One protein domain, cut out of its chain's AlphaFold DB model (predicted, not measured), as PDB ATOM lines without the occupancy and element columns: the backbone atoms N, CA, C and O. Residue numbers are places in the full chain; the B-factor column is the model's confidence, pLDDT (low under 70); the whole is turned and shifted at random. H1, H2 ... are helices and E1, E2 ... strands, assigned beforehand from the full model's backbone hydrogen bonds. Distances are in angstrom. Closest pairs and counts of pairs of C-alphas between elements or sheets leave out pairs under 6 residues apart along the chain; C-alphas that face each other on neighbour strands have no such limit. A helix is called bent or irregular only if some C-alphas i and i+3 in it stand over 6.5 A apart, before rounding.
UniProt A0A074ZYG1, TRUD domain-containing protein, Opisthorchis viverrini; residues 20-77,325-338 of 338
ATOM      1  N   LYS A  20     153.703 145.833  72.805       95.38
ATOM      2  CA  LYS A  20     154.613 145.010  71.984       95.38
ATOM      3  C   LYS A  20     156.073 145.261  72.343       95.38
ATOM      4  O   LYS A  20     156.869 144.323  72.357       95.38
ATOM      5  N   ARG A  21     156.430 146.510  72.678       94.88
ATOM      6  CA  ARG A  21     157.788 146.856  73.136       94.88
ATOM      7  C   ARG A  21     158.104 146.178  74.464       94.88
ATOM      8  O   ARG A  21     159.203 145.657  74.616       94.88
ATOM      9  N   LEU A  22     157.144 146.152  75.391       94.50
ATOM     10  CA  LEU A  22     157.294 145.445  76.664       94.50
ATOM     11  C   LEU A  22     157.396 143.933  76.448       94.50
ATOM     12  O   LEU A  22     158.324 143.308  76.954       94.50
ATOM     13  N   ALA A  23     156.510 143.349  75.639       95.06
ATOM     14  CA  ALA A  23     156.522 141.920  75.335       95.06
ATOM     15  C   ALA A  23     157.860 141.454  74.737       95.06
ATOM     16  O   ALA A  23     158.368 140.394  75.110       95.06
ATOM     17  N   ALA A  24     158.470 142.265  73.866       95.75
ATOM     18  CA  ALA A  24     159.766 141.971  73.261       95.75
ATOM     19  C   ALA A  24     160.914 141.864  74.285       95.75
ATOM     20  O   ALA A  24     161.910 141.198  74.008       95.75
ATOM     21  N   LEU A  25     160.791 142.462  75.478       94.06
ATOM     22  CA  LEU A  25     161.806 142.353  76.531       94.06
ATOM     23  C   LEU A  25     161.890 140.943  77.128       94.06
ATOM     24  O   LEU A  25     162.946 140.573  77.636       94.06
ATOM     25  N   ASN A  26     160.838 140.123  77.030       94.81
ATOM     26  CA  ASN A  26     160.832 138.768  77.595       94.81
ATOM     27  C   ASN A  26     161.937 137.856  77.039       94.81
ATOM     28  O   ASN A  26     162.363 136.938  77.738       94.81
ATOM     29  N   SER A  27     162.416 138.103  75.814       93.62
ATOM     30  CA  SER A  27     163.532 137.355  75.214       93.62
ATOM     31  C   SER A  27     164.901 137.762  75.772       93.62
ATOM     32  O   SER A  27     165.860 137.006  75.653       93.62
ATOM     33  N   ARG A  28     164.994 138.949  76.382       93.75
ATOM     34  CA  ARG A  28     166.239 139.550  76.888       93.75
ATOM     35  C   ARG A  28     166.337 139.525  78.411       93.75
ATOM     36  O   ARG A  28     167.439 139.538  78.948       93.75
ATOM     37  N   LEU A  29     165.201 139.515  79.105       90.25
ATOM     38  CA  LEU A  29     165.141 139.491  80.562       90.25
ATOM     39  C   LEU A  29     165.364 138.070  81.092       90.25
ATOM     40  O   LEU A  29     164.711 137.110  80.672       90.25
ATOM     41  N   GLN A  30     166.257 137.936  82.068       87.94
ATOM     42  CA  GLN A  30     166.452 136.707  82.836       87.94
ATOM     43  C   GLN A  30     165.790 136.859  84.208       87.94
ATOM     44  O   GLN A  30     165.905 137.904  84.840       87.94
ATOM     45  N   GLY A  31     165.054 135.841  84.654       85.31
ATOM     46  CA  GLY A  31     164.367 135.849  85.955       85.31
ATOM     47  C   GLY A  31     163.121 136.743  86.052       85.31
ATOM     48  O   GLY A  31     162.384 136.636  87.028       85.31
ATOM     49  N   VAL A  32     162.844 137.566  85.036       90.25
ATOM     50  CA  VAL A  32     161.679 138.464  84.966       90.25
ATOM     51  C   VAL A  32     160.893 138.204  83.683       90.25
ATOM     52  O   VAL A  32     161.468 137.951  82.619       90.25
ATOM     53  N   ARG A  33     159.566 138.259  83.785       91.50
ATOM     54  CA  ARG A  33     158.638 138.199  82.653       91.50
ATOM     55  C   ARG A  33     157.595 139.300  82.799       91.50
ATOM     56  O   ARG A  33     157.176 139.597  83.912       91.50
ATOM     57  N   VAL A  34     157.179 139.873  81.677       93.88
ATOM     58  CA  VAL A  34     156.099 140.862  81.586       93.88
ATOM     59  C   VAL A  34     154.993 140.328  80.677       93.88
ATOM     60  O   VAL A  34     155.269 139.665  79.676       93.88
ATOM     61  N   GLY A  35     153.737 140.579  81.029       94.00
ATOM     62  CA  GLY A  35     152.573 140.041  80.326       94.00
ATOM     63  C   GLY A  35     151.277 140.660  80.837       94.00
ATOM     64  O   GLY A  35     151.321 141.619  81.601       94.00
ATOM     65  N   ASN A  36     150.135 140.104  80.415       94.62
ATOM     66  CA  ASN A  36     148.800 140.534  80.853       94.62
ATOM     67  C   ASN A  36     148.560 142.046  80.667       94.62
ATOM     68  O   ASN A  36     148.038 142.721  81.548       94.62
ATOM     69  N   PHE A  37     148.975 142.580  79.516       95.69
ATOM     70  CA  PHE A  37     148.913 144.011  79.236       95.69
ATOM     71  C   PHE A  37     147.470 144.508  79.111       95.69
ATOM     72  O   PHE A  37     146.654 143.900  78.418       95.69
ATOM     73  N   SER A  38     147.196 145.657  79.722       94.75
ATOM     74  CA  SER A  38     145.964 146.422  79.553       94.75
ATOM     75  C   SER A  38     146.293 147.912  79.595       94.75
ATOM     76  O   SER A  38     147.202 148.323  80.318       94.75
ATOM     77  N   TYR A  39     145.575 148.717  78.813       94.50
ATOM     78  CA  TYR A  39     145.680 150.173  78.865       94.50
ATOM     79  C   TYR A  39     144.635 150.701  79.841       94.50
ATOM     80  O   TYR A  39     143.445 150.431  79.684       94.50
ATOM     81  N   VAL A  40     145.085 151.450  80.843       92.94
ATOM     82  CA  VAL A  40     144.234 152.000  81.901       92.94
ATOM     83  C   VAL A  40     144.393 153.521  81.972       92.94
ATOM     84  O   VAL A  40     145.493 154.022  81.729       92.94
ATOM     85  N   PRO A  41     143.316 154.272  82.269       91.44
ATOM     86  CA  PRO A  41     143.367 155.732  82.340       91.44
ATOM     87  C   PRO A  41     143.963 156.245  83.657       91.44
ATOM     88  O   PRO A  41     144.445 157.374  83.713       91.44
ATOM     89  N   THR A  42     143.924 155.434  84.715       88.44
ATOM     90  CA  THR A  42     144.382 155.796  86.057       88.44
ATOM     91  C   THR A  42     145.704 155.107  86.390       88.44
ATOM     92  O   THR A  42     145.864 153.921  86.088       88.44
ATOM     93  N   PRO A  43     146.654 155.819  87.017       86.75
ATOM     94  CA  PRO A  43     147.854 155.200  87.557       86.75
ATOM     95  C   PRO A  43     147.531 154.349  88.795       86.75
ATOM     96  O   PRO A  43     146.438 154.430  89.345       86.75
ATOM     97  N   LEU A  44     148.510 153.545  89.211       84.00
ATOM     98  CA  LEU A  44     148.492 152.761  90.436       84.00
ATOM     99  C   LEU A  44     149.262 153.553  91.473       84.00
ATOM    100  O   LEU A  44     150.383 154.003  91.213       84.00
ATOM    101  N   PHE A  45     148.661 153.683  92.638       77.44
ATOM    102  CA  PHE A  45     149.259 154.265  93.813       77.44
ATOM    103  C   PHE A  45     149.557 153.179  94.835       77.44
ATOM    104  O   PHE A  45     149.031 152.065  94.813       77.44
ATOM    105  N   LEU A  46     150.471 153.503  95.736       65.75
ATOM    106  CA  LEU A  46     150.719 152.640  96.867       65.75
ATOM    107  C   LEU A  46     149.476 152.611  97.768       65.75
ATOM    108  O   LEU A  46     148.900 153.656  98.051       65.75
ATOM    109  N   GLY A  47     149.101 151.419  98.225       69.75
ATOM    110  CA  GLY A  47     147.870 151.202  98.986       69.75
ATOM    111  C   GLY A  47     146.685 150.756  98.129       69.75
ATOM    112  O   GLY A  47     145.707 150.291  98.694       69.75
ATOM    113  N   ASP A  48     146.795 150.778  96.793       76.56
ATOM    114  CA  ASP A  48     145.750 150.278  95.878       76.56
ATOM    115  C   ASP A  48     145.606 148.740  95.885       76.56
ATOM    116  O   ASP A  48     144.779 148.184  95.164       76.56
ATOM    117  N   LEU A  49     146.446 148.027  96.643       77.81
ATOM    118  CA  LEU A  49     146.387 146.574  96.766       77.81
ATOM    119  C   LEU A  49     145.538 146.163  97.973       77.81
ATOM    120  O   LEU A  49     145.828 146.556  99.098       77.81
ATOM    121  N   ASP A  50     144.566 145.281  97.747       76.56
ATOM    122  CA  ASP A  50     143.770 144.698  98.838       76.56
ATOM    123  C   ASP A  50     144.606 143.758  99.720       76.56
ATOM    124  O   ASP A  50     144.305 143.546 100.889       76.56
ATOM    125  N   GLY A  51     145.657 143.158  99.154       79.75
ATOM    126  CA  GLY A  51     146.444 142.159  99.853       79.75
ATOM    127  C   GLY A  51     147.366 141.349  98.956       79.75
ATOM    128  O   GLY A  51     147.562 141.641  97.774       79.75
ATOM    129  N   ASN A  52     147.936 140.291  99.528       85.88
ATOM    130  CA  ASN A  52     148.847 139.389  98.832       85.88
ATOM    131  C   ASN A  52     148.383 137.938  98.943       85.88
ATOM    132  O   ASN A  52     147.995 137.451 100.009       85.88
ATOM    133  N   ARG A  53     148.495 137.206  97.830       89.50
ATOM    134  CA  ARG A  53     148.259 135.763  97.799       89.50
ATOM    135  C   ARG A  53     149.575 135.000  97.796       89.50
ATOM    136  O   ARG A  53     150.330 135.024  96.826       89.50
ATOM    137  N   PHE A  54     149.799 134.234  98.851       89.38
ATOM    138  CA  PHE A  54     150.970 133.395  99.032       89.38
ATOM    139  C   PHE A  54     150.648 131.933  98.732       89.38
ATOM    140  O   PHE A  54     149.566 131.421  99.017       89.38
ATOM    141  N   THR A  55     151.618 131.233  98.155       89.69
ATOM    142  CA  THR A  55     151.620 129.772  98.066       89.69
ATOM    143  C   THR A  55     152.917 129.276  98.681       89.69
ATOM    144  O   THR A  55     153.983 129.448  98.094       89.69
ATOM    145  N   ILE A  56     152.820 128.673  99.861       89.00
ATOM    146  CA  ILE A  56     153.956 128.240 100.674       89.00
ATOM    147  C   ILE A  56     153.973 126.713 100.704       89.00
ATOM    148  O   ILE A  56     152.956 126.078 100.964       89.00
ATOM    149  N   VAL A  57     155.129 126.112 100.429       89.31
ATOM    150  CA  VAL A  57     155.331 124.663 100.561       89.31
ATOM    151  C   VAL A  57     156.312 124.433 101.694       89.31
ATOM    152  O   VAL A  57     157.488 124.781 101.576       89.31
ATOM    153  N   LEU A  58     155.827 123.843 102.783       86.62
ATOM    154  CA  LEU A  58     156.667 123.475 103.914       86.62
ATOM    155  C   LEU A  58     157.325 122.124 103.619       86.62
ATOM    156  O   LEU A  58     156.653 121.138 103.322       86.62
ATOM    157  N   ARG A  59     158.659 122.081 103.660       88.00
ATOM    158  CA  ARG A  59     159.450 120.872 103.389       88.00
ATOM    159  C   ARG A  59     160.002 120.301 104.689       88.00
ATOM    160  O   ARG A  59     160.214 121.041 105.641       88.00
ATOM    161  N   SER A  60     160.267 118.996 104.692       88.00
ATOM    162  CA  SER A  60     160.914 118.294 105.811       88.00
ATOM    163  C   SER A  60     160.163 118.417 107.145       88.00
ATOM    164  O   SER A  60     160.777 118.569 108.196       88.00
ATOM    165  N   ILE A  61     158.829 118.349 107.107       85.50
ATOM    166  CA  ILE A  61     157.999 118.334 108.318       85.50
ATOM    167  C   ILE A  61     157.996 116.916 108.905       85.50
ATOM    168  O   ILE A  61     157.639 115.970 108.209       85.50
ATOM    169  N   SER A  62     158.370 116.778 110.179       87.75
ATOM    170  CA  SER A  62     158.376 115.503 110.917       87.75
ATOM    171  C   SER A  62     157.127 115.274 111.778       87.75
ATOM    172  O   SER A  62     156.960 114.198 112.349       87.75
ATOM    173  N   SER A  63     156.251 116.273 111.897       88.38
ATOM    174  CA  SER A  63     155.055 116.212 112.741       88.38
ATOM    175  C   SER A  63     153.906 115.422 112.089       88.38
ATOM    176  O   SER A  63     153.735 115.505 110.871       88.38
ATOM    177  N   PRO A  64     153.070 114.720 112.879       90.19
ATOM    178  CA  PRO A  64     151.864 114.056 112.386       90.19
ATOM    179  C   PRO A  64     150.857 115.011 111.731       90.19
ATOM    180  O   PRO A  64     150.691 116.155 112.161       90.19
ATOM    181  N   ASP A  65     150.106 114.501 110.754       87.44
ATOM    182  CA  ASP A  65     149.081 115.248 110.011       87.44
ATOM    183  C   ASP A  65     147.994 115.853 110.906       87.44
ATOM    184  O   ASP A  65     147.508 116.944 110.614       87.44
ATOM    185  N   SER A  66     147.651 115.196 112.017       90.38
ATOM    186  CA  SER A  66     146.680 115.703 112.993       90.38
ATOM    187  C   SER A  66     147.144 116.996 113.664       90.38
ATOM    188  O   SER A  66     146.370 117.942 113.767       90.38
ATOM    189  N   ILE A  67     148.420 117.078 114.058       91.50
ATOM    190  CA  ILE A  67     148.994 118.287 114.671       91.50
ATOM    191  C   ILE A  67     148.981 119.437 113.664       91.50
ATOM    192  O   ILE A  67     148.619 120.559 114.009       91.50
ATOM    193  N   ILE A  68     149.350 119.150 112.413       89.12
ATOM    194  CA  ILE A  68     149.389 120.163 111.355       89.12
ATOM    195  C   ILE A  68     147.980 120.674 111.043       89.12
ATOM    196  O   ILE A  68     147.781 121.881 110.948       89.12
ATOM    197  N   THR A  69     147.005 119.772 110.925       89.19
ATOM    198  CA  THR A  69     145.606 120.131 110.650       89.19
ATOM    199  C   THR A  69     145.045 120.997 111.778       89.19
ATOM    200  O   THR A  69     144.588 122.101 111.514       89.19
ATOM    201  N   ASN A  70     145.236 120.591 113.039       91.69
ATOM    202  CA  ASN A  70     144.808 121.382 114.197       91.69
ATOM    203  C   ASN A  70     145.457 122.778 114.237       91.69
ATOM    204  O   ASN A  70     144.807 123.755 114.609       91.69
ATOM    205  N   ALA A  71     146.737 122.891 113.865       90.62
ATOM    206  CA  ALA A  71     147.428 124.177 113.810       90.62
ATOM    207  C   ALA A  71     146.865 125.090 112.708       90.62
ATOM    208  O   ALA A  71     146.694 126.286 112.937       90.62
ATOM    209  N   ILE A  72     146.553 124.533 111.534       89.75
ATOM    210  CA  ILE A  72     145.965 125.267 110.403       89.75
ATOM    211  C   ILE A  72     144.528 125.693 110.719       89.75
ATOM    212  O   ILE A  72     144.181 126.845 110.473       89.75
ATOM    213  N   ASP A  73     143.726 124.822 111.331       89.69
ATOM    214  CA  ASP A  73     142.350 125.132 111.736       89.69
ATOM    215  C   ASP A  73     142.316 126.225 112.815       89.69
ATOM    216  O   ASP A  73     141.521 127.168 112.742       89.69
ATOM    217  N   SER A  74     143.230 126.145 113.790       89.25
ATOM    218  CA  SER A  74     143.403 127.183 114.810       89.25
ATOM    219  C   SER A  74     143.836 128.512 114.192       89.25
ATOM    220  O   SER A  74     143.274 129.552 114.532       89.25
ATOM    221  N   TRP A  75     144.780 128.495 113.246       89.25
ATOM    222  CA  TRP A  75     145.208 129.698 112.533       89.25
ATOM    223  C   TRP A  75     144.066 130.320 111.721       89.25
ATOM    224  O   TRP A  75     143.859 131.529 111.788       89.25
ATOM    225  N   GLY A  76     143.284 129.510 111.004       87.25
ATOM    226  CA  GLY A  76     142.128 129.992 110.247       87.25
ATOM    227  C   GLY A  76     141.060 130.628 111.140       87.25
ATOM    228  O   GLY A  76     140.520 131.676 110.796       87.25
ATOM    229  N   SER A  77     140.798 130.033 112.306       85.12
ATOM    230  CA  SER A  77     139.742 130.488 113.222       85.12
ATOM    231  C   SER A  77     140.156 131.703 114.060       85.12
ATOM    232  O   SER A  77     139.368 132.625 114.261       85.12
ATOM    233  N   LEU A 325     141.689 133.806 102.915       84.38
ATOM    234  CA  LEU A 325     141.725 132.455 102.377       84.38
ATOM    235  C   LEU A 325     142.856 131.684 103.048       84.38
ATOM    236  O   LEU A 325     143.996 132.145 103.035       84.38
ATOM    237  N   LEU A 326     142.554 130.494 103.562       88.25
ATOM    238  CA  LEU A 326     143.542 129.537 104.049       88.25
ATOM    239  C   LEU A 326     143.176 128.148 103.527       88.25
ATOM    240  O   LEU A 326     142.169 127.570 103.922       88.25
ATOM    241  N   LEU A 327     143.983 127.625 102.604       86.81
ATOM    242  CA  LEU A 327     143.818 126.279 102.055       86.81
ATOM    243  C   LEU A 327     145.059 125.450 102.342       86.81
ATOM    244  O   LEU A 327     146.181 125.941 102.218       86.81
ATOM    245  N   TRP A 328     144.845 124.174 102.637       85.00
ATOM    246  CA  TRP A 328     145.896 123.200 102.882       85.00
ATOM    247  C   TRP A 328     145.591 121.889 102.171       85.00
ATOM    248  O   TRP A 328     144.449 121.430 102.169       85.00
ATOM    249  N   ASP A 329     146.613 121.279 101.571       81.94
ATOM    250  CA  ASP A 329     146.491 119.979 100.916       81.94
ATOM    251  C   ASP A 329     147.479 118.932 101.462       81.94
ATOM    252  O   ASP A 329     148.422 119.215 102.208       81.94
ATOM    253  N   LYS A 330     147.269 117.679 101.041       70.94
ATOM    254  CA  LYS A 330     148.100 116.528 101.429       70.94
ATOM    255  C   LYS A 330     149.568 116.656 100.993       70.94
ATOM    256  O   LYS A 330     150.419 115.984 101.567       70.94
ATOM    257  N   ASN A 331     149.889 117.533 100.035       75.62
ATOM    258  CA  ASN A 331     151.258 117.798  99.576       75.62
ATOM    259  C   ASN A 331     151.980 118.847 100.431       75.62
ATOM    260  O   ASN A 331     153.021 119.370 100.029       75.62
ATOM    261  N   LYS A 332     151.429 119.165 101.604       79.38
ATOM    262  CA  LYS A 332     151.971 120.140 102.545       79.38
ATOM    263  C   LYS A 332     152.096 121.551 101.959       79.38
ATOM    264  O   LYS A 332     153.016 122.313 102.279       79.38
ATOM    265  N   LYS A 333     151.161 121.889 101.073       84.06
ATOM    266  CA  LYS A 333     151.062 123.188 100.420       84.06
ATOM    267  C   LYS A 333     149.982 124.019 101.100       84.06
ATOM    268  O   LYS A 333     148.826 123.609 101.146       84.06
ATOM    269  N   ILE A 334     150.365 125.199 101.576       85.69
ATOM    270  CA  ILE A 334     149.471 126.202 102.151       85.69
ATOM    271  C   ILE A 334     149.253 127.298 101.106       85.69
ATOM    272  O   ILE A 334     150.214 127.825 100.539       85.69
ATOM    273  N   ILE A 335     148.000 127.650 100.840       85.38
ATOM    274  CA  ILE A 335     147.643 128.834 100.057       85.38
ATOM    275  C   ILE A 335     146.977 129.822 101.001       85.38
ATOM    276  O   ILE A 335     146.002 129.474 101.659       85.38
ATOM    277  N   ILE A 336     147.508 131.038 101.038       87.06
ATOM    278  CA  ILE A 336     147.068 132.093 101.947       87.06
ATOM    279  C   ILE A 336     146.720 133.310 101.109       87.06
ATOM    280  O   ILE A 336     147.498 133.678 100.232       87.06
ATOM    281  N   GLN A 337     145.587 133.941 101.377       81.25
ATOM    282  CA  GLN A 337     145.331 135.313 100.957       81.25
ATOM    283  C   GLN A 337     145.165 136.144 102.217       81.25
ATOM    284  O   GLN A 337     144.342 135.808 103.073       81.25
ATOM    285  N   ARG A 338     146.010 137.160 102.339       71.31
ATOM    286  CA  ARG A 338     145.942 138.141 103.406       71.31
ATOM    287  C   ARG A 338     145.608 139.469 102.782       71.31
ATOM    288  O   ARG A 338     146.403 139.869 101.898       71.31
TER     289      ARG A 338
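What this domain is: This is residues 20 to 77 and 325 to 338 of the 338 residues of the protein "TRUD domain-containing protein" of Opisthorchis viverrini (UniProt A0A074ZYG1). A small three-stranded sheet has one helix, H2, over its edge strand E2, and a long arm of chain leads away from it to a second helix, H1, set far off at the other end. The arm, residues 28 to 52 with no named element, loops back past H1 before it reaches the sheet; residues 27 to 32 and 38 to 49 stand free. The printed part has 72 residues with two named helices and three named strands, in the order H1, E1, H2, E2, E3; the sheet's order is E1, E3, E2, antiparallel throughout. The class is mixed, helices and strands, with 35 of the 72 residues in named elements, under half. The whole is extended, with a radius of gyration of the C-alphas of 18.9 A and spans of 52 by 29 by 16 A, only just flat.

How they stand to each other: H1, residues 20 to 27, is not on the sheet, with 0 pairs of C-alphas within 10 A. A long link of 25 residues joins it to edge strand E1, residues 53 to 57. E1 is antiparallel to the inner strand E3, residues 333 to 337, at 164 degrees; N 54 and O 336 are 2.7 A apart, within hydrogen-bond range. A short link of 7 residues joins E1 to H2, residues 65 to 77. H2 is on the sheet, over the other edge strand E2, residues 325 to 328. It runs along the strands, at 3 degrees to E2 on the local plane, with a height over the sheet of 9.4 A; that plane is fitted to 6 C-alphas, only just enough. The closest C-alphas of H2 and E2, those of Gly 76 and Leu 326, are 6.4 A apart. E2 and E3 form a hairpin with a tight link, antiparallel at 178 degrees, and N 327 and O 335 are 2.9 A apart. H1 is apart from H2, E2 and E3. Every O i to N i+4 pair is within hydrogen-bond range in H2; in H1 it is 1 of 4, beside 3 of 5 O i to N i+3 pairs.

Where its parts are: H1 begins at C-alpha 20, (154.613, 145.010, 71.984), and is 12.2 A long. It is neither bent nor irregular, but only just: C-alphas 24 and 27 are 6.3 A apart. E1 is 13.4 A long, H2 18.2 A and E2 10.2 A. H2 begins at C-alpha 65, (149.081, 115.248, 110.011). E3, 13.4 A long, ends at C-alpha 337, (145.331, 135.313, 100.957).

The domain as a whole: The two C-alphas farthest apart, those of Pro 41 and Pro 64, are 52.1 A apart. Residues 78 to 324 are not printed, and C-alphas 77 and 325 are 11.2 A apart across the cut, where the link from H2 to E2 lies. Of the links that are printed whole, the one from H1 to E1 is long. The mean pLDDT of the printed part is 87.3, and residues 46 to 47 are under 70.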